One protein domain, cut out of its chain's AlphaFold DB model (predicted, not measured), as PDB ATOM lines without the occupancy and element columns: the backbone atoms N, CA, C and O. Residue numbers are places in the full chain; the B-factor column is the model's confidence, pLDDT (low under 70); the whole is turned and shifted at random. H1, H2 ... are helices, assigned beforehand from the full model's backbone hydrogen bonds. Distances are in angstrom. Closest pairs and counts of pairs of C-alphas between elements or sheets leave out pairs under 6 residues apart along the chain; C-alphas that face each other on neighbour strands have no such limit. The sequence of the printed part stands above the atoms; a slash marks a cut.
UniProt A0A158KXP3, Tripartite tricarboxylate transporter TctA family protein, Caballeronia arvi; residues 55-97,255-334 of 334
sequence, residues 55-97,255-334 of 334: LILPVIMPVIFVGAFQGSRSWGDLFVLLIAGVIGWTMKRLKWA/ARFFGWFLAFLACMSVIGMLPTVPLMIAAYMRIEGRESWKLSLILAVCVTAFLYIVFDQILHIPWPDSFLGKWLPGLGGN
ATOM      1  N   LEU A  55      -8.357  45.661 -53.968       85.19
ATOM      2  CA  LEU A  55      -9.277  44.685 -54.564       85.19
ATOM      3  C   LEU A  55      -9.622  43.563 -53.584       85.19
ATOM      4  O   LEU A  55     -10.753  43.096 -53.556       85.19
ATOM      5  N   ILE A  56      -8.656  43.149 -52.759       87.81
ATOM      6  CA  ILE A  56      -8.836  42.054 -51.801       87.81
ATOM      7  C   ILE A  56      -9.799  42.457 -50.680       87.81
ATOM      8  O   ILE A  56     -10.705  41.697 -50.337       87.81
ATOM      9  N   LEU A  57      -9.612  43.645 -50.093       87.81
ATOM     10  CA  LEU A  57     -10.403  44.061 -48.940       87.81
ATOM     11  C   LEU A  57     -11.916  44.080 -49.205       87.81
ATOM     12  O   LEU A  57     -12.623  43.444 -48.430       87.81
ATOM     13  N   PRO A  58     -12.439  44.746 -50.254       87.69
ATOM     14  CA  PRO A  58     -13.882  44.841 -50.465       87.69
ATOM     15  C   PRO A  58     -14.535  43.481 -50.752       87.69
ATOM     16  O   PRO A  58     -15.728  43.331 -50.527       87.69
ATOM     17  N   VAL A  59     -13.767  42.480 -51.196       89.00
ATOM     18  CA  VAL A  59     -14.248  41.102 -51.387       89.00
ATOM     19  C   VAL A  59     -14.295  40.347 -50.060       89.00
ATOM     20  O   VAL A  59     -15.295  39.716 -49.735       89.00
ATOM     21  N   ILE A  60     -13.215  40.409 -49.277       90.75
ATOM     22  CA  ILE A  60     -13.095  39.659 -48.019       90.75
ATOM     23  C   ILE A  60     -14.011  40.234 -46.936       90.75
ATOM     24  O   ILE A  60     -14.560  39.492 -46.125       90.75
ATOM     25  N   MET A  61     -14.173  41.552 -46.917       90.88
ATOM     26  CA  MET A  61     -14.930  42.279 -45.909       90.88
ATOM     27  C   MET A  61     -16.362  41.729 -45.722       90.88
ATOM     28  O   MET A  61     -16.656  41.265 -44.621       90.88
ATOM     29  N   PRO A  62     -17.225  41.648 -46.752       89.12
ATOM     30  CA  PRO A  62     -18.566  41.097 -46.587       89.12
ATOM     31  C   PRO A  62     -18.558  39.599 -46.248       89.12
ATOM     32  O   PRO A  62     -19.351  39.168 -45.417       89.12
ATOM     33  N   VAL A  63     -17.625  38.812 -46.800       89.62
ATOM     34  CA  VAL A  63     -17.488  37.373 -46.493       89.62
ATOM     35  C   VAL A  63     -17.210  37.146 -45.003       89.62
ATOM     36  O   VAL A  63     -17.795  36.255 -44.392       89.62
ATOM     37  N   ILE A  64     -16.351  37.970 -44.400       91.62
ATOM     38  CA  ILE A  64     -16.031  37.903 -42.970       91.62
ATOM     39  C   ILE A  64     -17.263  38.216 -42.108       91.62
ATOM     40  O   ILE A  64     -17.496  37.530 -41.114       91.62
ATOM     41  N   PHE A  65     -18.062  39.220 -42.480       89.38
ATOM     42  CA  PHE A  65     -19.280  39.570 -41.740       89.38
ATOM     43  C   PHE A  65     -20.342  38.477 -41.828       89.38
ATOM     44  O   PHE A  65     -20.937  38.127 -40.811       89.38
ATOM     45  N   VAL A  66     -20.545  37.903 -43.017       87.12
ATOM     46  CA  VAL A  66     -21.465  36.772 -43.206       87.12
ATOM     47  C   VAL A  66     -21.003  35.570 -42.381       87.12
ATOM     48  O   VAL A  66     -21.797  34.976 -41.653       87.12
ATOM     49  N   GLY A  67     -19.709  35.240 -42.444       87.50
ATOM     50  CA  GLY A  67     -19.132  34.121 -41.701       87.50
ATOM     51  C   GLY A  67     -19.251  34.283 -40.186       87.50
ATOM     52  O   GLY A  67     -19.592  33.329 -39.494       87.50
ATOM     53  N   ALA A  68     -19.030  35.494 -39.665       88.50
ATOM     54  CA  ALA A  68     -19.202  35.776 -38.241       88.50
ATOM     55  C   ALA A  68     -20.668  35.707 -37.804       88.50
ATOM     56  O   ALA A  68     -20.958  35.214 -36.720       88.50
ATOM     57  N   PHE A  69     -21.594  36.150 -38.655       85.81
ATOM     58  CA  PHE A  69     -23.020  36.091 -38.354       85.81
ATOM     59  C   PHE A  69     -23.580  34.660 -38.389       85.81
ATOM     60  O   PHE A  69     -24.503  34.348 -37.643       85.81
ATOM     61  N   GLN A  70     -23.020  33.764 -39.211       82.88
ATOM     62  CA  GLN A  70     -23.534  32.398 -39.378       82.88
ATOM     63  C   GLN A  70     -23.578  31.597 -38.064       82.88
ATOM     64  O   GLN A  70     -24.474  30.771 -37.891       82.88
ATOM     65  N   GLY A  71     -22.624  31.824 -37.155       77.50
ATOM     66  CA  GLY A  71     -22.444  31.025 -35.941       77.50
ATOM     67  C   GLY A  71     -23.628  31.098 -34.975       77.50
ATOM     68  O   GLY A  71     -24.297  30.092 -34.747       77.50
ATOM     69  N   SER A  72     -23.887  32.277 -34.399       79.50
ATOM     70  CA  SER A  72     -24.995  32.476 -33.448       79.50
ATOM     71  C   SER A  72     -26.179  33.261 -34.012       79.50
ATOM     72  O   SER A  72     -27.193  33.390 -33.326       79.50
ATOM     73  N   ARG A  73     -26.067  33.802 -35.236       82.81
ATOM     74  CA  ARG A  73     -27.048  34.726 -35.841       82.81
ATOM     75  C   ARG A  73     -27.355  35.927 -34.945       82.81
ATOM     76  O   ARG A  73     -28.453  36.479 -34.975       82.81
ATOM     77  N   SER A  74     -26.383  36.338 -34.130       85.00
ATOM     78  CA  SER A  74     -26.512  37.476 -33.229       85.00
ATOM     79  C   SER A  74     -25.658  38.653 -33.688       85.00
ATOM     80  O   SER A  74     -24.550  38.503 -34.206       85.00
ATOM     81  N   TRP A  75     -26.157  39.863 -33.435       84.75
ATOM     82  CA  TRP A  75     -25.383  41.093 -33.617       84.75
ATOM     83  C   TRP A  75     -24.152  41.149 -32.700       84.75
ATOM     84  O   TRP A  75     -23.178  41.828 -33.024       84.75
ATOM     85  N   GLY A  76     -24.168  40.410 -31.583       87.81
ATOM     86  CA  GLY A  76     -23.043  40.300 -30.655       87.81
ATOM     87  C   GLY A  76     -21.771  39.786 -31.329       87.81
ATOM     88  O   GLY A  76     -20.704  40.367 -31.128       87.81
ATOM     89  N   ASP A  77     -21.888  38.784 -32.203       89.00
ATOM     90  CA  ASP A  77     -20.743  38.202 -32.917       89.00
ATOM     91  C   ASP A  77     -20.060  39.215 -33.843       89.00
ATOM     92  O   ASP A  77     -18.836  39.211 -33.979       89.00
ATOM     93  N   LEU A  78     -20.825  40.142 -34.429       90.38
ATOM     94  CA  LEU A  78     -20.287  41.207 -35.281       90.38
ATOM     95  C   LEU A  78     -19.488  42.238 -34.470       90.38
ATOM     96  O   LEU A  78     -18.448  42.720 -34.924       90.38
ATOM     97  N   PHE A  79     -19.926  42.553 -33.248       91.31
ATOM     98  CA  PHE A  79     -19.145  43.402 -32.343       91.31
ATOM     99  C   PHE A  79     -17.886  42.688 -31.851       91.31
ATOM    100  O   PHE A  79     -16.808  43.290 -31.840       91.31
ATOM    101  N   VAL A  80     -17.989  41.401 -31.503       91.62
ATOM    102  CA  VAL A  80     -16.829  40.579 -31.128       91.62
ATOM    103  C   VAL A  80     -15.826  40.514 -32.275       91.62
ATOM    104  O   VAL A  80     -14.631  40.650 -32.032       91.62
ATOM    105  N   LEU A  81     -16.289  40.400 -33.521       92.81
ATOM    106  CA  LEU A  81     -15.439  40.440 -34.705       92.81
ATOM    107  C   LEU A  81     -14.626  41.737 -34.797       92.81
ATOM    108  O   LEU A  81     -13.412  41.691 -35.012       92.81
ATOM    109  N   LEU A  82     -15.268  42.894 -34.612       92.94
ATOM    110  CA  LEU A  82     -14.578  44.184 -34.645       92.94
ATOM    111  C   LEU A  82     -13.557  44.306 -33.510       92.94
ATOM    112  O   LEU A  82     -12.413  44.697 -33.752       92.94
ATOM    113  N   ILE A  83     -13.941  43.920 -32.291       91.81
ATOM    114  CA  ILE A  83     -13.055  43.937 -31.120       91.81
ATOM    115  C   ILE A  83     -11.859  43.000 -31.345       91.81
ATOM    116  O   ILE A  83     -10.713  43.407 -31.157       91.81
ATOM    117  N   ALA A  84     -12.096  41.774 -31.819       90.44
ATOM    118  CA  ALA A  84     -11.053  40.804 -32.142       90.44
ATOM    119  C   ALA A  84     -10.122  41.310 -33.257       90.44
ATOM    120  O   ALA A  84      -8.908  41.116 -33.180       90.44
ATOM    121  N   GLY A  85     -10.657  42.026 -34.250       90.19
ATOM    122  CA  GLY A  85      -9.871  42.702 -35.280       90.19
ATOM    123  C   GLY A  85      -8.926  43.763 -34.703       90.19
ATOM    124  O   GLY A  85      -7.741  43.790 -35.047       90.19
ATOM    125  N   VAL A  86      -9.414  44.601 -33.780       90.06
ATOM    126  CA  VAL A  86      -8.603  45.620 -33.082       90.06
ATOM    127  C   VAL A  86      -7.532  44.976 -32.198       90.06
ATOM    128  O   VAL A  86      -6.374  45.412 -32.212       90.06
ATOM    129  N   ILE A  87      -7.877  43.907 -31.476       88.12
ATOM    130  CA  ILE A  87      -6.918  43.119 -30.690       88.12
ATOM    131  C   ILE A  87      -5.833  42.561 -31.618       88.12
ATOM    132  O   ILE A  87      -4.647  42.777 -31.372       88.12
ATOM    133  N   GLY A  88      -6.213  41.935 -32.735       85.81
ATOM    134  CA  GLY A  88      -5.279  41.386 -33.718       85.81
ATOM    135  C   GLY A  88      -4.345  42.438 -34.330       85.81
ATOM    136  O   GLY A  88      -3.150  42.182 -34.505       85.81
ATOM    137  N   TRP A  89      -4.849  43.645 -34.609       85.38
ATOM    138  CA  TRP A  89      -4.021  44.770 -35.059       85.38
ATOM    139  C   TRP A  89      -3.030  45.224 -33.978       85.38
ATOM    140  O   TRP A  89      -1.852  45.455 -34.267       85.38
ATOM    141  N   THR A  90      -3.478  45.285 -32.724       82.88
ATOM    142  CA  THR A  90      -2.636  45.648 -31.576       82.88
ATOM    143  C   THR A  90      -1.518  44.623 -31.371       82.88
ATOM    144  O   THR A  90      -0.358  45.002 -31.217       82.88
ATOM    145  N   MET A  91      -1.827  43.328 -31.479       78.56
ATOM    146  CA  MET A  91      -0.837  42.247 -31.423       78.56
ATOM    147  C   MET A  91       0.213  42.365 -32.529       78.56
ATOM    148  O   MET A  91       1.406  42.217 -32.259       78.56
ATOM    149  N   LYS A  92      -0.208  42.696 -33.759       77.38
ATOM    150  CA  LYS A  92       0.721  42.939 -34.872       77.38
ATOM    151  C   LYS A  92       1.674  44.094 -34.549       77.38
ATOM    152  O   LYS A  92       2.868  43.994 -34.813       77.38
ATOM    153  N   ARG A  93       1.171  45.170 -33.933       74.94
ATOM    154  CA  ARG A  93       1.992  46.324 -33.528       74.94
ATOM    155  C   ARG A  93       3.009  45.975 -32.436       74.94
ATOM    156  O   ARG A  93       4.094  46.544 -32.422       74.94
ATOM    157  N   LEU A  94       2.669  45.040 -31.551       71.44
ATOM    158  CA  LEU A  94       3.528  44.565 -30.460       71.44
ATOM    159  C   LEU A  94       4.463  43.414 -30.875       71.44
ATOM    160  O   LEU A  94       5.173  42.878 -30.026       71.44
ATOM    161  N   LYS A  95       4.477  43.036 -32.165       70.88
ATOM    162  CA  LYS A  95       5.246  41.903 -32.713       70.88
ATOM    163  C   LYS A  95       4.917  40.565 -32.031       70.88
ATOM    164  O   LYS A  95       5.783  39.710 -31.863       70.88
ATOM    165  N   TRP A  96       3.663  40.380 -31.627       71.25
ATOM    166  CA  TRP A  96       3.191  39.135 -31.027       71.25
ATOM    167  C   TRP A  96       2.657  38.175 -32.078       71.25
ATOM    168  O   TRP A  96       1.955  38.576 -33.008       71.25
ATOM    169  N   ALA A  97       2.946  36.887 -31.897       74.94
ATOM    170  CA  ALA A  97       2.439  35.849 -32.779       74.94
ATOM    171  C   ALA A  97       0.911  35.737 -32.626       74.94
ATOM    172  O   ALA A  97       0.398  35.301 -31.596       74.94
ATOM    173  N   ALA A 255      -7.167  53.547 -38.617       88.31
ATOM    174  CA  ALA A 255      -8.442  54.213 -38.372       88.31
ATOM    175  C   ALA A 255      -9.330  54.216 -39.621       88.31
ATOM    176  O   ALA A 255     -10.520  53.949 -39.510       88.31
ATOM    177  N   ARG A 256      -8.760  54.432 -40.815       88.06
ATOM    178  CA  ARG A 256      -9.495  54.273 -42.080       88.06
ATOM    179  C   ARG A 256      -9.963  52.836 -42.296       88.06
ATOM    180  O   ARG A 256     -11.128  52.630 -42.613       88.06
ATOM    181  N   PHE A 257      -9.091  51.851 -42.067       87.69
ATOM    182  CA  PHE A 257      -9.432  50.428 -42.154       87.69
ATOM    183  C   PHE A 257     -10.627  50.074 -41.258       87.69
ATOM    184  O   PHE A 257     -11.641  49.569 -41.734       87.69
ATOM    185  N   PHE A 258     -10.523  50.373 -39.961       90.94
ATOM    186  CA  PHE A 258     -11.586  50.088 -38.998       90.94
ATOM    187  C   PHE A 258     -12.826  50.949 -39.239       90.94
ATOM    188  O   PHE A 258     -13.936  50.478 -39.020       90.94
ATOM    189  N   GLY A 259     -12.653  52.170 -39.750       91.69
ATOM    190  CA  GLY A 259     -13.741  53.047 -40.165       91.69
ATOM    191  C   GLY A 259     -14.603  52.424 -41.261       91.69
ATOM    192  O   GLY A 259     -15.821  52.441 -41.140       91.69
ATOM    193  N   TRP A 260     -14.000  51.795 -42.274       91.50
ATOM    194  CA  TRP A 260     -14.745  51.063 -43.307       91.50
ATOM    195  C   TRP A 260     -15.464  49.827 -42.762       91.50
ATOM    196  O   TRP A 260     -16.602  49.557 -43.142       91.50
ATOM    197  N   PHE A 261     -14.835  49.103 -41.833       91.31
ATOM    198  CA  PHE A 261     -15.471  47.981 -41.142       91.31
ATOM    199  C   PHE A 261     -16.695  48.416 -40.325       91.31
ATOM    200  O   PHE A 261     -17.745  47.779 -40.386       91.31
ATOM    201  N   LEU A 262     -16.576  49.533 -39.606       93.06
ATOM    202  CA  LEU A 262     -17.668  50.118 -38.837       93.06
ATOM    203  C   LEU A 262     -18.769  50.676 -39.749       93.06
ATOM    204  O   LEU A 262     -19.948  50.473 -39.475       93.06
ATOM    205  N   ALA A 263     -18.395  51.339 -40.847       91.81
ATOM    206  CA  ALA A 263     -19.333  51.880 -41.825       91.81
ATOM    207  C   ALA A 263     -20.170  50.773 -42.475       91.81
ATOM    208  O   ALA A 263     -21.378  50.926 -42.621       91.81
ATOM    209  N   PHE A 264     -19.561  49.636 -42.809       91.31
ATOM    210  CA  PHE A 264     -20.304  48.478 -43.298       91.31
ATOM    211  C   PHE A 264     -21.252  47.921 -42.245       91.31
ATOM    212  O   PHE A 264     -22.404  47.688 -42.580       91.31
ATOM    213  N   LEU A 265     -20.820  47.764 -40.985       90.94
ATOM    214  CA  LEU A 265     -21.710  47.322 -39.905       90.94
ATOM    215  C   LEU A 265     -22.913  48.269 -39.758       90.94
ATOM    216  O   LEU A 265     -24.051  47.814 -39.658       90.94
ATOM    217  N   ALA A 266     -22.674  49.581 -39.806       89.56
ATOM    218  CA  ALA A 266     -23.722  50.592 -39.735       89.56
ATOM    219  C   ALA A 266     -24.676  50.519 -40.941       89.56
ATOM    220  O   ALA A 266     -25.885  50.398 -40.752       89.56
ATOM    221  N   CYS A 267     -24.163  50.517 -42.174       88.00
ATOM    222  CA  CYS A 267     -24.990  50.396 -43.381       88.00
ATOM    223  C   CYS A 267     -25.794  49.092 -43.397       88.00
ATOM    224  O   CYS A 267     -26.987  49.108 -43.689       88.00
ATOM    225  N   MET A 268     -25.163  47.991 -43.003       86.19
ATOM    226  CA  MET A 268     -25.778  46.677 -42.891       86.19
ATOM    227  C   MET A 268     -26.927  46.677 -41.878       86.19
ATOM    228  O   MET A 268     -27.973  46.106 -42.165       86.19
ATOM    229  N   SER A 269     -26.777  47.362 -40.738       84.06
ATOM    230  CA  SER A 269     -27.853  47.506 -39.743       84.06
ATOM    231  C   SER A 269     -29.050  48.322 -40.245       84.06
ATOM    232  O   SER A 269     -30.194  48.047 -39.880       84.06
ATOM    233  N   VAL A 270     -28.806  49.301 -41.120       83.00
ATOM    234  CA  VAL A 270     -29.852  50.193 -41.633       83.00
ATOM    235  C   VAL A 270     -30.569  49.572 -42.832       83.00
ATOM    236  O   VAL A 270     -31.791  49.452 -42.807       83.00
ATOM    237  N   ILE A 271     -29.822  49.171 -43.865       80.56
ATOM    238  CA  ILE A 271     -30.335  48.828 -45.205       80.56
ATOM    239  C   ILE A 271     -30.425  47.305 -45.417       80.56
ATOM    240  O   ILE A 271     -31.166  46.841 -46.279       80.56
ATOM    241  N   GLY A 272     -29.689  46.516 -44.631       80.19
ATOM    242  CA  GLY A 272     -29.569  45.067 -44.807       80.19
ATOM    243  C   GLY A 272     -28.314  44.667 -45.568       80.19
ATOM    244  O   GLY A 272     -27.668  45.479 -46.233       80.19
ATOM    245  N   MET A 273     -27.926  43.398 -45.437       78.44
ATOM    246  CA  MET A 273     -26.626  42.927 -45.914       78.44
ATOM    247  C   MET A 273     -26.534  42.912 -47.449       78.44
ATOM    248  O   MET A 273     -25.603  43.498 -47.995       78.44
ATOM    249  N   LEU A 274     -27.522  42.334 -48.145       79.88
ATOM    250  CA  LEU A 274     -27.554  42.225 -49.613       79.88
ATOM    251  C   LEU A 274     -27.323  43.556 -50.357       79.88
ATOM    252  O   LEU A 274     -26.448  43.586 -51.219       79.88
ATOM    253  N   PRO A 275     -28.021  44.665 -50.036       83.12
ATOM    254  CA  PRO A 275     -27.771  45.957 -50.683       83.12
ATOM    255  C   PRO A 275     -26.508  46.662 -50.167       83.12
ATOM    256  O   PRO A 275     -25.906  47.455 -50.892       83.12
ATOM    257  N   THR A 276     -26.067  46.367 -48.939       86.94
ATOM    258  CA  THR A 276     -24.854  46.971 -48.364       86.94
ATOM    259  C   THR A 276     -23.587  46.482 -49.059       86.94
ATOM    260  O   THR A 276     -22.667  47.275 -49.260       86.94
ATOM    261  N   VAL A 277     -23.528  45.211 -49.471       87.94
ATOM    262  CA  VAL A 277     -22.358  44.630 -50.151       87.94
ATOM    263  C   VAL A 277     -21.958  45.403 -51.417       87.94
ATOM    264  O   VAL A 277     -20.848  45.943 -51.439       87.94
ATOM    265  N   PRO A 278     -22.800  45.520 -52.463       90.38
ATOM    266  CA  PRO A 278     -22.400  46.193 -53.694       90.38
ATOM    267  C   PRO A 278     -22.133  47.684 -53.466       90.38
ATOM    268  O   PRO A 278     -21.198  48.233 -54.051       90.38
ATOM    269  N   LEU A 279     -22.899  48.326 -52.576       89.94
ATOM    270  CA  LEU A 279     -22.726  49.735 -52.227       89.94
ATOM    271  C   LEU A 279     -21.367  49.985 -51.568       89.94
ATOM    272  O   LEU A 279     -20.649  50.902 -51.968       89.94
ATOM    273  N   MET A 280     -20.983  49.155 -50.595       89.88
ATOM    274  CA  MET A 280     -19.723  49.334 -49.879       89.88
ATOM    275  C   MET A 280     -18.516  48.975 -50.742       89.88
ATOM    276  O   MET A 280     -17.502  49.667 -50.681       89.88
ATOM    277  N   ILE A 281     -18.625  47.949 -51.593       89.12
ATOM    278  CA  ILE A 281     -17.576  47.616 -52.569       89.12
ATOM    279  C   ILE A 281     -17.347  48.801 -53.511       89.12
ATOM    280  O   ILE A 281     -16.202  49.223 -53.704       89.12
ATOM    281  N   ALA A 282     -18.427  49.374 -54.051       88.44
ATOM    282  CA  ALA A 282     -18.345  50.522 -54.941       88.44
ATOM    283  C   ALA A 282     -17.735  51.751 -54.250       88.44
ATOM    284  O   ALA A 282     -16.806  52.371 -54.776       88.44
ATOM    285  N   ALA A 283     -18.200  52.066 -53.039       88.38
ATOM    286  CA  ALA A 283     -17.701  53.187 -52.252       88.38
ATOM    287  C   ALA A 283     -16.217  53.024 -51.883       88.38
ATOM    288  O   ALA A 283     -15.425  53.947 -52.087       88.38
ATOM    289  N   TYR A 284     -15.817  51.844 -51.401       87.69
ATOM    290  CA  TYR A 284     -14.444  51.563 -50.983       87.69
ATOM    291  C   TYR A 284     -13.459  51.652 -52.155       87.69
ATOM    292  O   TYR A 284     -12.445  52.356 -52.081       87.69
ATOM    293  N   MET A 285     -13.774  50.988 -53.273       86.38
ATOM    294  CA  MET A 285     -12.922  51.004 -54.466       86.38
ATOM    295  C   MET A 285     -12.809  52.400 -55.078       86.38
ATOM    296  O   MET A 285     -11.763  52.744 -55.635       86.38
ATOM    297  N   ARG A 286     -13.858  53.220 -54.959       84.56
ATOM    298  CA  ARG A 286     -13.852  54.579 -55.494       84.56
ATOM    299  C   ARG A 286     -13.059  55.551 -54.626       84.56
ATOM    300  O   ARG A 286     -12.252  56.306 -55.167       84.56
ATOM    301  N   ILE A 287     -13.303  55.548 -53.317       85.00
ATOM    302  CA  ILE A 287     -12.771  56.555 -52.390       85.00
ATOM    303  C   ILE A 287     -11.321  56.241 -52.014       85.00
ATOM    304  O   ILE A 287     -10.452  57.096 -52.178       85.00
ATOM    305  N   GLU A 288     -11.043  55.021 -51.548       82.25
ATOM    306  CA  GLU A 288      -9.693  54.647 -51.104       82.25
ATOM    307  C   GLU A 288      -8.861  54.112 -52.275       82.25
ATOM    308  O   GLU A 288      -7.673  54.405 -52.397       82.25
ATOM    309  N   GLY A 289      -9.498  53.347 -53.164       74.00
ATOM    310  CA  GLY A 289      -8.822  52.680 -54.269       74.00
ATOM    311  C   GLY A 289      -8.511  53.542 -55.484       74.00
ATOM    312  O   GLY A 289      -7.559  53.249 -56.204       74.00
ATOM    313  N   ARG A 290      -9.316  54.586 -55.724       79.75
ATOM    314  CA  ARG A 290      -9.324  55.375 -56.972       79.75
ATOM    315  C   ARG A 290      -9.399  54.505 -58.237       79.75
ATOM    316  O   ARG A 290      -8.898  54.893 -59.290       79.75
ATOM    317  N   GLU A 291     -10.043  53.346 -58.138       83.50
ATOM    318  CA  GLU A 291     -10.157  52.393 -59.241       83.50
ATOM    319  C   GLU A 291     -11.232  52.824 -60.253       83.50
ATOM    320  O   GLU A 291     -12.094  53.673 -59.985       83.50
ATOM    321  N   SER A 292     -11.172  52.245 -61.456       85.38
ATOM    322  CA  SER A 292     -12.131  52.547 -62.523       85.38
ATOM    323  C   SER A 292     -13.548  52.056 -62.189       85.38
ATOM    324  O   SER A 292     -13.739  50.990 -61.599       85.38
ATOM    325  N   TRP A 293     -14.561  52.814 -62.626       82.88
ATOM    326  CA  TRP A 293     -15.976  52.509 -62.364       82.88
ATOM    327  C   TRP A 293     -16.396  51.136 -62.907       82.88
ATOM    328  O   TRP A 293     -17.174  50.424 -62.281       82.88
ATOM    329  N   LYS A 294     -15.821  50.735 -64.048       87.06
ATOM    330  CA  LYS A 294     -16.082  49.433 -64.674       87.06
ATOM    331  C   LYS A 294     -15.633  48.283 -63.776       87.06
ATOM    332  O   LYS A 294     -16.431  47.399 -63.493       87.06
ATOM    333  N   LEU A 295     -14.388  48.316 -63.292       84.50
ATOM    334  CA  LEU A 295     -13.870  47.272 -62.402       84.50
ATOM    335  C   LEU A 295     -14.641  47.225 -61.084       84.50
ATOM    336  O   LEU A 295     -14.947  46.145 -60.593       84.50
ATOM    337  N   SER A 296     -14.989  48.392 -60.544       85.56
ATOM    338  CA  SER A 296     -15.731  48.492 -59.293       85.56
ATOM    339  C   SER A 296     -17.135  47.894 -59.381       85.56
ATOM    340  O   SER A 296     -17.507  47.099 -58.520       85.56
ATOM    341  N   LEU A 297     -17.882  48.197 -60.446       88.25
ATOM    342  CA  LEU A 297     -19.209  47.621 -60.665       88.25
ATOM    343  C   LEU A 297     -19.151  46.124 -60.971       88.25
ATOM    344  O   LEU A 297     -19.944  45.370 -60.418       88.25
ATOM    345  N   ILE A 298     -18.206  45.682 -61.808       90.19
ATOM    346  CA  ILE A 298     -18.038  44.256 -62.119       90.19
ATOM    347  C   ILE A 298     -17.754  43.473 -60.836       90.19
ATOM    348  O   ILE A 298     -18.409  42.468 -60.575       90.19
ATOM    349  N   LEU A 299     -16.824  43.955 -60.005       87.69
ATOM    350  CA  LEU A 299     -16.487  43.294 -58.749       87.69
ATOM    351  C   LEU A 299     -17.670  43.303 -57.774       87.69
ATOM    352  O   LEU A 299     -17.971  42.271 -57.183       87.69
ATOM    353  N   ALA A 300     -18.368  44.435 -57.639       88.50
ATOM    354  CA  ALA A 300     -19.547  44.547 -56.786       88.50
ATOM    355  C   ALA A 300     -20.637  43.543 -57.184       88.50
ATOM    356  O   ALA A 300     -21.153  42.829 -56.326       88.50
ATOM    357  N   VAL A 301     -20.946  43.435 -58.481       90.31
ATOM    358  CA  VAL A 301     -21.933  42.478 -59.000       90.31
ATOM    359  C   VAL A 301     -21.462  41.042 -58.787       90.31
ATOM    360  O   VAL A 301     -22.217  40.239 -58.246       90.31
ATOM    361  N   CYS A 302     -20.214  40.715 -59.136       90.94
ATOM    362  CA  CYS A 302     -19.673  39.366 -58.965       90.94
ATOM    363  C   CYS A 302     -19.676  38.909 -57.501       90.94
ATOM    364  O   CYS A 302     -20.105  37.794 -57.219       90.94
ATOM    365  N   VAL A 303     -19.221  39.749 -56.566       88.44
ATOM    366  CA  VAL A 303     -19.182  39.398 -55.137       88.44
ATOM    367  C   VAL A 303     -20.591  39.267 -54.574       88.44
ATOM    368  O   VAL A 303     -20.861  38.328 -53.831       88.44
ATOM    369  N   THR A 304     -21.506  40.160 -54.951       87.56
ATOM    370  CA  THR A 304     -22.902  40.085 -54.499       87.56
ATOM    371  C   THR A 304     -23.578  38.819 -55.024       87.56
ATOM    372  O   THR A 304     -24.213  38.109 -54.252       87.56
ATOM    373  N   ALA A 305     -23.380  38.482 -56.302       88.56
ATOM    374  CA  ALA A 305     -23.891  37.246 -56.892       88.56
ATOM    375  C   ALA A 305     -23.290  36.003 -56.220       88.56
ATOM    376  O   ALA A 305     -24.018  35.069 -55.900       88.56
ATOM    377  N   PHE A 306     -21.979  36.004 -55.954       89.38
ATOM    378  CA  PHE A 306     -21.312  34.924 -55.229       89.38
ATOM    379  C   PHE A 306     -21.902  34.733 -53.827       89.38
ATOM    380  O   PHE A 306     -22.236  33.612 -53.453       89.38
ATOM    381  N   LEU A 307     -22.069  35.820 -53.068       84.50
ATOM    382  CA  LEU A 307     -22.639  35.751 -51.725       84.50
ATOM    383  C   LEU A 307     -24.092  35.282 -51.747       84.50
ATOM    384  O   LEU A 307     -24.461  34.448 -50.930       84.50
ATOM    385  N   TYR A 308     -24.890  35.758 -52.698       84.50
ATOM    386  CA  TYR A 308     -26.268  35.312 -52.866       84.50
ATOM    387  C   TYR A 308     -26.336  33.812 -53.195       84.50
ATOM    388  O   TYR A 308     -26.983  33.052 -52.488       84.50
ATOM    389  N   ILE A 309     -25.594  33.334 -54.196       86.75
ATOM    390  CA  ILE A 309     -25.626  31.914 -54.584       86.75
ATOM    391  C   ILE A 309     -25.148  31.012 -53.439       86.75
ATOM    392  O   ILE A 309     -25.778  30.003 -53.129       86.75
ATOM    393  N   VAL A 310     -24.036  31.359 -52.790       85.31
ATOM    394  CA  VAL A 310     -23.452  30.501 -51.755       85.31
ATOM    395  C   VAL A 310     -24.257  30.557 -50.459       85.31
ATOM    396  O   VAL A 310     -24.581  29.512 -49.903       85.31
ATOM    397  N   PHE A 311     -24.581  31.748 -49.958       78.00
ATOM    398  CA  PHE A 311     -25.169  31.890 -48.625       78.00
ATOM    399  C   PHE A 311     -26.701  31.844 -48.628       78.00
ATOM    400  O   PHE A 311     -27.267  31.258 -47.707       78.00
ATOM    401  N   ASP A 312     -27.358  32.381 -49.660       78.06
ATOM    402  CA  ASP A 312     -28.823  32.350 -49.779       78.06
ATOM    403  C   ASP A 312     -29.313  31.016 -50.350       78.06
ATOM    404  O   ASP A 312     -30.148  30.343 -49.749       78.06
ATOM    405  N   GLN A 313     -28.765  30.601 -51.498       79.94
ATOM    406  CA  GLN A 313     -29.289  29.432 -52.210       79.94
ATOM    407  C   GLN A 313     -28.710  28.104 -51.739       79.94
ATOM    408  O   GLN A 313     -29.459  27.150 -51.573       79.94
ATOM    409  N   ILE A 314     -27.389  28.007 -51.563       82.31
ATOM    410  CA  ILE A 314     -26.771  26.728 -51.186       82.31
ATOM    411  C   ILE A 314     -26.898  26.489 -49.680       82.31
ATOM    412  O   ILE A 314     -27.212  25.379 -49.254       82.31
ATOM    413  N   LEU A 315     -26.618  27.513 -48.870       76.06
ATOM    414  CA  LEU A 315     -26.548  27.370 -47.415       76.06
ATOM    415  C   LEU A 315     -27.836  27.769 -46.683       76.06
ATOM    416  O   LEU A 315     -27.933  27.471 -45.492       76.06
ATOM    417  N   HIS A 316     -28.798  28.416 -47.356       75.75
ATOM    418  CA  HIS A 316     -30.060  28.897 -46.770       75.75
ATOM    419  C   HIS A 316     -29.863  29.589 -45.410       75.75
ATOM    420  O   HIS A 316     -30.523  29.277 -44.415       75.75
ATOM    421  N   ILE A 317     -28.883  30.494 -45.340       72.81
ATOM    422  CA  ILE A 317     -28.563  31.221 -44.111       72.81
ATOM    423  C   ILE A 317     -29.474  32.448 -44.023       72.81
ATOM    424  O   ILE A 317     -29.415  33.294 -44.914       72.81
ATOM    425  N   PRO A 318     -30.275  32.591 -42.949       68.62
ATOM    426  CA  PRO A 318     -31.122  33.761 -42.777       68.62
ATOM    427  C   PRO A 318     -30.248  35.000 -42.587       68.62
ATOM    428  O   PRO A 318     -29.288  35.004 -41.805       68.62
ATOM    429  N   TRP A 319     -30.576  36.050 -43.330       70.94
ATOM    430  CA  TRP A 319     -29.852  37.311 -43.287       70.94
ATOM    431  C   TRP A 319     -30.193  38.094 -42.012       70.94
ATOM    432  O   TRP A 319     -31.311  38.004 -41.513       70.94
ATOM    433  N   PRO A 320     -29.253  38.888 -41.478       65.75
ATOM    434  CA  PRO A 320     -29.504  39.710 -40.301       65.75
ATOM    435  C   PRO A 320     -30.626  40.722 -40.527       65.75
ATOM    436  O   PRO A 320     -30.644  41.429 -41.539       65.75
ATOM    437  N   ASP A 321     -31.501  40.835 -39.531       63.44
ATOM    438  CA  ASP A 321     -32.617  41.777 -39.519       63.44
ATOM    439  C   ASP A 321     -32.142  43.221 -39.673       63.44
ATOM    440  O   ASP A 321     -31.368  43.727 -38.861       63.44
ATOM    441  N   SER A 322     -32.651  43.915 -40.685       68.88
ATOM    442  CA  SER A 322     -32.349  45.328 -40.920       68.88
ATOM    443  C   SER A 322     -33.559  46.212 -40.657       68.88
ATOM    444  O   SER A 322     -34.711  45.785 -40.771       68.88
ATOM    445  N   PHE A 323     -33.311  47.479 -40.316       58.97
ATOM    446  CA  PHE A 323     -34.389  48.450 -40.112       58.97
ATOM    447  C   PHE A 323     -35.246  48.649 -41.375       58.97
ATOM    448  O   PHE A 323     -36.466  48.763 -41.261       58.97
ATOM    449  N   LEU A 324     -34.642  48.625 -42.568       54.66
ATOM    450  CA  LEU A 324     -35.358  48.653 -43.852       54.66
ATOM    451  C   LEU A 324     -36.005  47.312 -44.228       54.66
ATOM    452  O   LEU A 324     -37.042  47.321 -44.887       54.66
ATOM    453  N   GLY A 325     -35.472  46.177 -43.770       55.25
ATOM    454  CA  GLY A 325     -36.092  44.857 -43.947       55.25
ATOM    455  C   GLY A 325     -37.458  44.728 -43.262       55.25
ATOM    456  O   GLY A 325     -38.299  43.958 -43.710       55.25
ATOM    457  N   LYS A 326     -37.732  45.553 -42.240       56.66
ATOM    458  CA  LYS A 326     -39.068  45.676 -41.624       56.66
ATOM    459  C   LYS A 326     -40.090  46.402 -42.509       56.66
ATOM    460  O   LYS A 326     -41.286  46.229 -42.302       56.66
ATOM    461  N   TRP A 327     -39.635  47.213 -43.467       51.62
ATOM    462  CA  TRP A 327     -40.484  47.972 -44.396       51.62
ATOM    463  C   TRP A 327     -40.571  47.332 -45.793       51.62
ATOM    464  O   TRP A 327     -41.580  47.504 -46.472       51.62
ATOM    465  N   LEU A 328     -39.555  46.572 -46.219       53.59
ATOM    466  CA  LEU A 328     -39.574  45.754 -47.435       53.59
ATOM    467  C   LEU A 328     -39.300  44.275 -47.096       53.59
ATOM    468  O   LEU A 328     -38.139  43.913 -46.892       53.59
ATOM    469  N   PRO A 329     -40.320  43.392 -47.128       54.44
ATOM    470  CA  PRO A 329     -40.170  41.975 -46.775       54.44
ATOM    471  C   PRO A 329     -39.280  41.165 -47.738       54.44
ATOM    472  O   PRO A 329     -38.962  40.021 -47.447       54.44
ATOM    473  N   GLY A 330     -38.844  41.740 -48.867       52.72
ATOM    474  CA  GLY A 330     -37.832  41.140 -49.754       52.72
ATOM    475  C   GLY A 330     -36.374  41.426 -49.356       52.72
ATOM    476  O   GLY A 330     -35.461  40.923 -50.000       52.72
ATOM    477  N   LEU A 331     -36.148  42.266 -48.338       49.22
ATOM    478  CA  LEU A 331     -34.826  42.656 -47.818       49.22
ATOM    479  C   LEU A 331     -34.633  42.287 -46.335       49.22
ATOM    480  O   LEU A 331     -33.534  42.452 -45.798       49.22
ATOM    481  N   GLY A 332     -35.693  41.830 -45.668       42.09
ATOM    482  CA  GLY A 332     -35.636  41.217 -44.343       42.09
ATOM    483  C   GLY A 332     -35.403  39.718 -44.483       42.09
ATOM    484  O   GLY A 332     -36.016  39.085 -45.339       42.09
ATOM    485  N   GLY A 333     -34.496  39.161 -43.682       45.34
ATOM    486  CA  GLY A 333     -34.346  37.714 -43.597       45.34
ATOM    487  C   GLY A 333     -35.641  37.107 -43.058       45.34
ATOM    488  O   GLY A 333     -36.074  37.477 -41.972       45.34
ATOM    489  N   ASN A 334     -36.256  36.213 -43.829       38.06
ATOM    490  CA  ASN A 334     -37.153  35.199 -43.274       38.06
ATOM    491  C   ASN A 334     -36.319  33.998 -42.823       38.06
ATOM    492  O   ASN A 334     -35.323  33.679 -43.513       38.06
TER     493      ASN A 334
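Overview. This is residues 55 to 97 and 255 to 334 of the 334 residues of the protein "Tripartite tricarboxylate transporter TctA family protein" of Caballeronia arvi (UniProt A0A158KXP3). Four helices, H2, H3, H4 and H5, stand in an open arc round a fifth, H1, which is near the middle; each of the four runs opposite ways to the next, and H5 and H2, the two ends of the arc, stay apart. H1, H4 and H5 form an up-and-down bundle, three helices each running against the one before it, while the far part of H2 sticks out with residues 89 to 95 and a tail of 20 residues, 315 to 334, lies at the end where H3 ends and H4 begins. The printed part has 123 residues with five named helices, H1 to H5, and no named strand: the class is all helix. It is compact, with a radius of gyration of the C-alphas of 14.9 A and spans of 46, 37 and 26 A.

Arrangement. H1, residues 55 to 72, touches H2, residues 75 to 93, opposite ways at a steep tilt of 50 degrees; the closest C-alphas, of Ala 68 and Asp 77, are 6.1 A apart. H2 touches H3, residues 255 to 271, opposite ways at a shallow tilt of 7 degrees, with the closest C-alphas, of Leu 82 and Phe 261, 7.6 A apart; H2 touches H3 with residues 78 to 86 alone, and H3 touches H2 with residues 258 to 265 alone. H3 and H4, residues 273 to 287, form a helical hairpin at a shallow tilt of 34 degrees, only just short of steep; the C-alphas of Met 268 and Thr 276 come closest, at 5.6 A. H4 is the hub, touching H1, H3 and H5. H4 and H5, residues 293 to 314, form another helical hairpin at a shallow tilt of 24 degrees, with the C-alphas of Pro 278 and Ala 300 closest, at 4.5 A. H1 touches H4 with residues 55 to 62 alone, opposite ways at a shallow tilt of 27 degrees; the closest C-alphas, of Pro 58 and Ile 281, are 5.1 A apart. H1 is close to H5 but not clearly touching it, with the closest C-alphas, of Val 59 and Val 303, 6.4 A apart. Every O i to N i+4 pair is within hydrogen-bond range in H2 and H3; the counts are 9 of 14 in H1, 9 of 11 in H4 and 17 of 18 in H5.

Along the chain. H1 begins at C-alpha 55, (-9.277, 44.685, -54.564), and is 29.0 A long. H2 is 27.9 A long and H3 23.6 A. H4, 20.5 A long, begins at C-alpha 273, (-26.626, 42.927, -45.914). H5, the longest helix by residues, measures 30.1 A and ends at C-alpha 314, (-26.771, 26.728, -51.186).

Size, cuts and confidence. The two C-alphas farthest apart, of Lys 95 and Trp 327, are 47.6 A apart. Residues 98 to 254 are not printed, and C-alphas 97 and 255 across the cut are 22.1 A apart. The links H1 to H2, H3 to H4 and H4 to H5 are tight. The mean pLDDT of the printed part is 81.6; residue 318 and residues 320 to 334 are under 70.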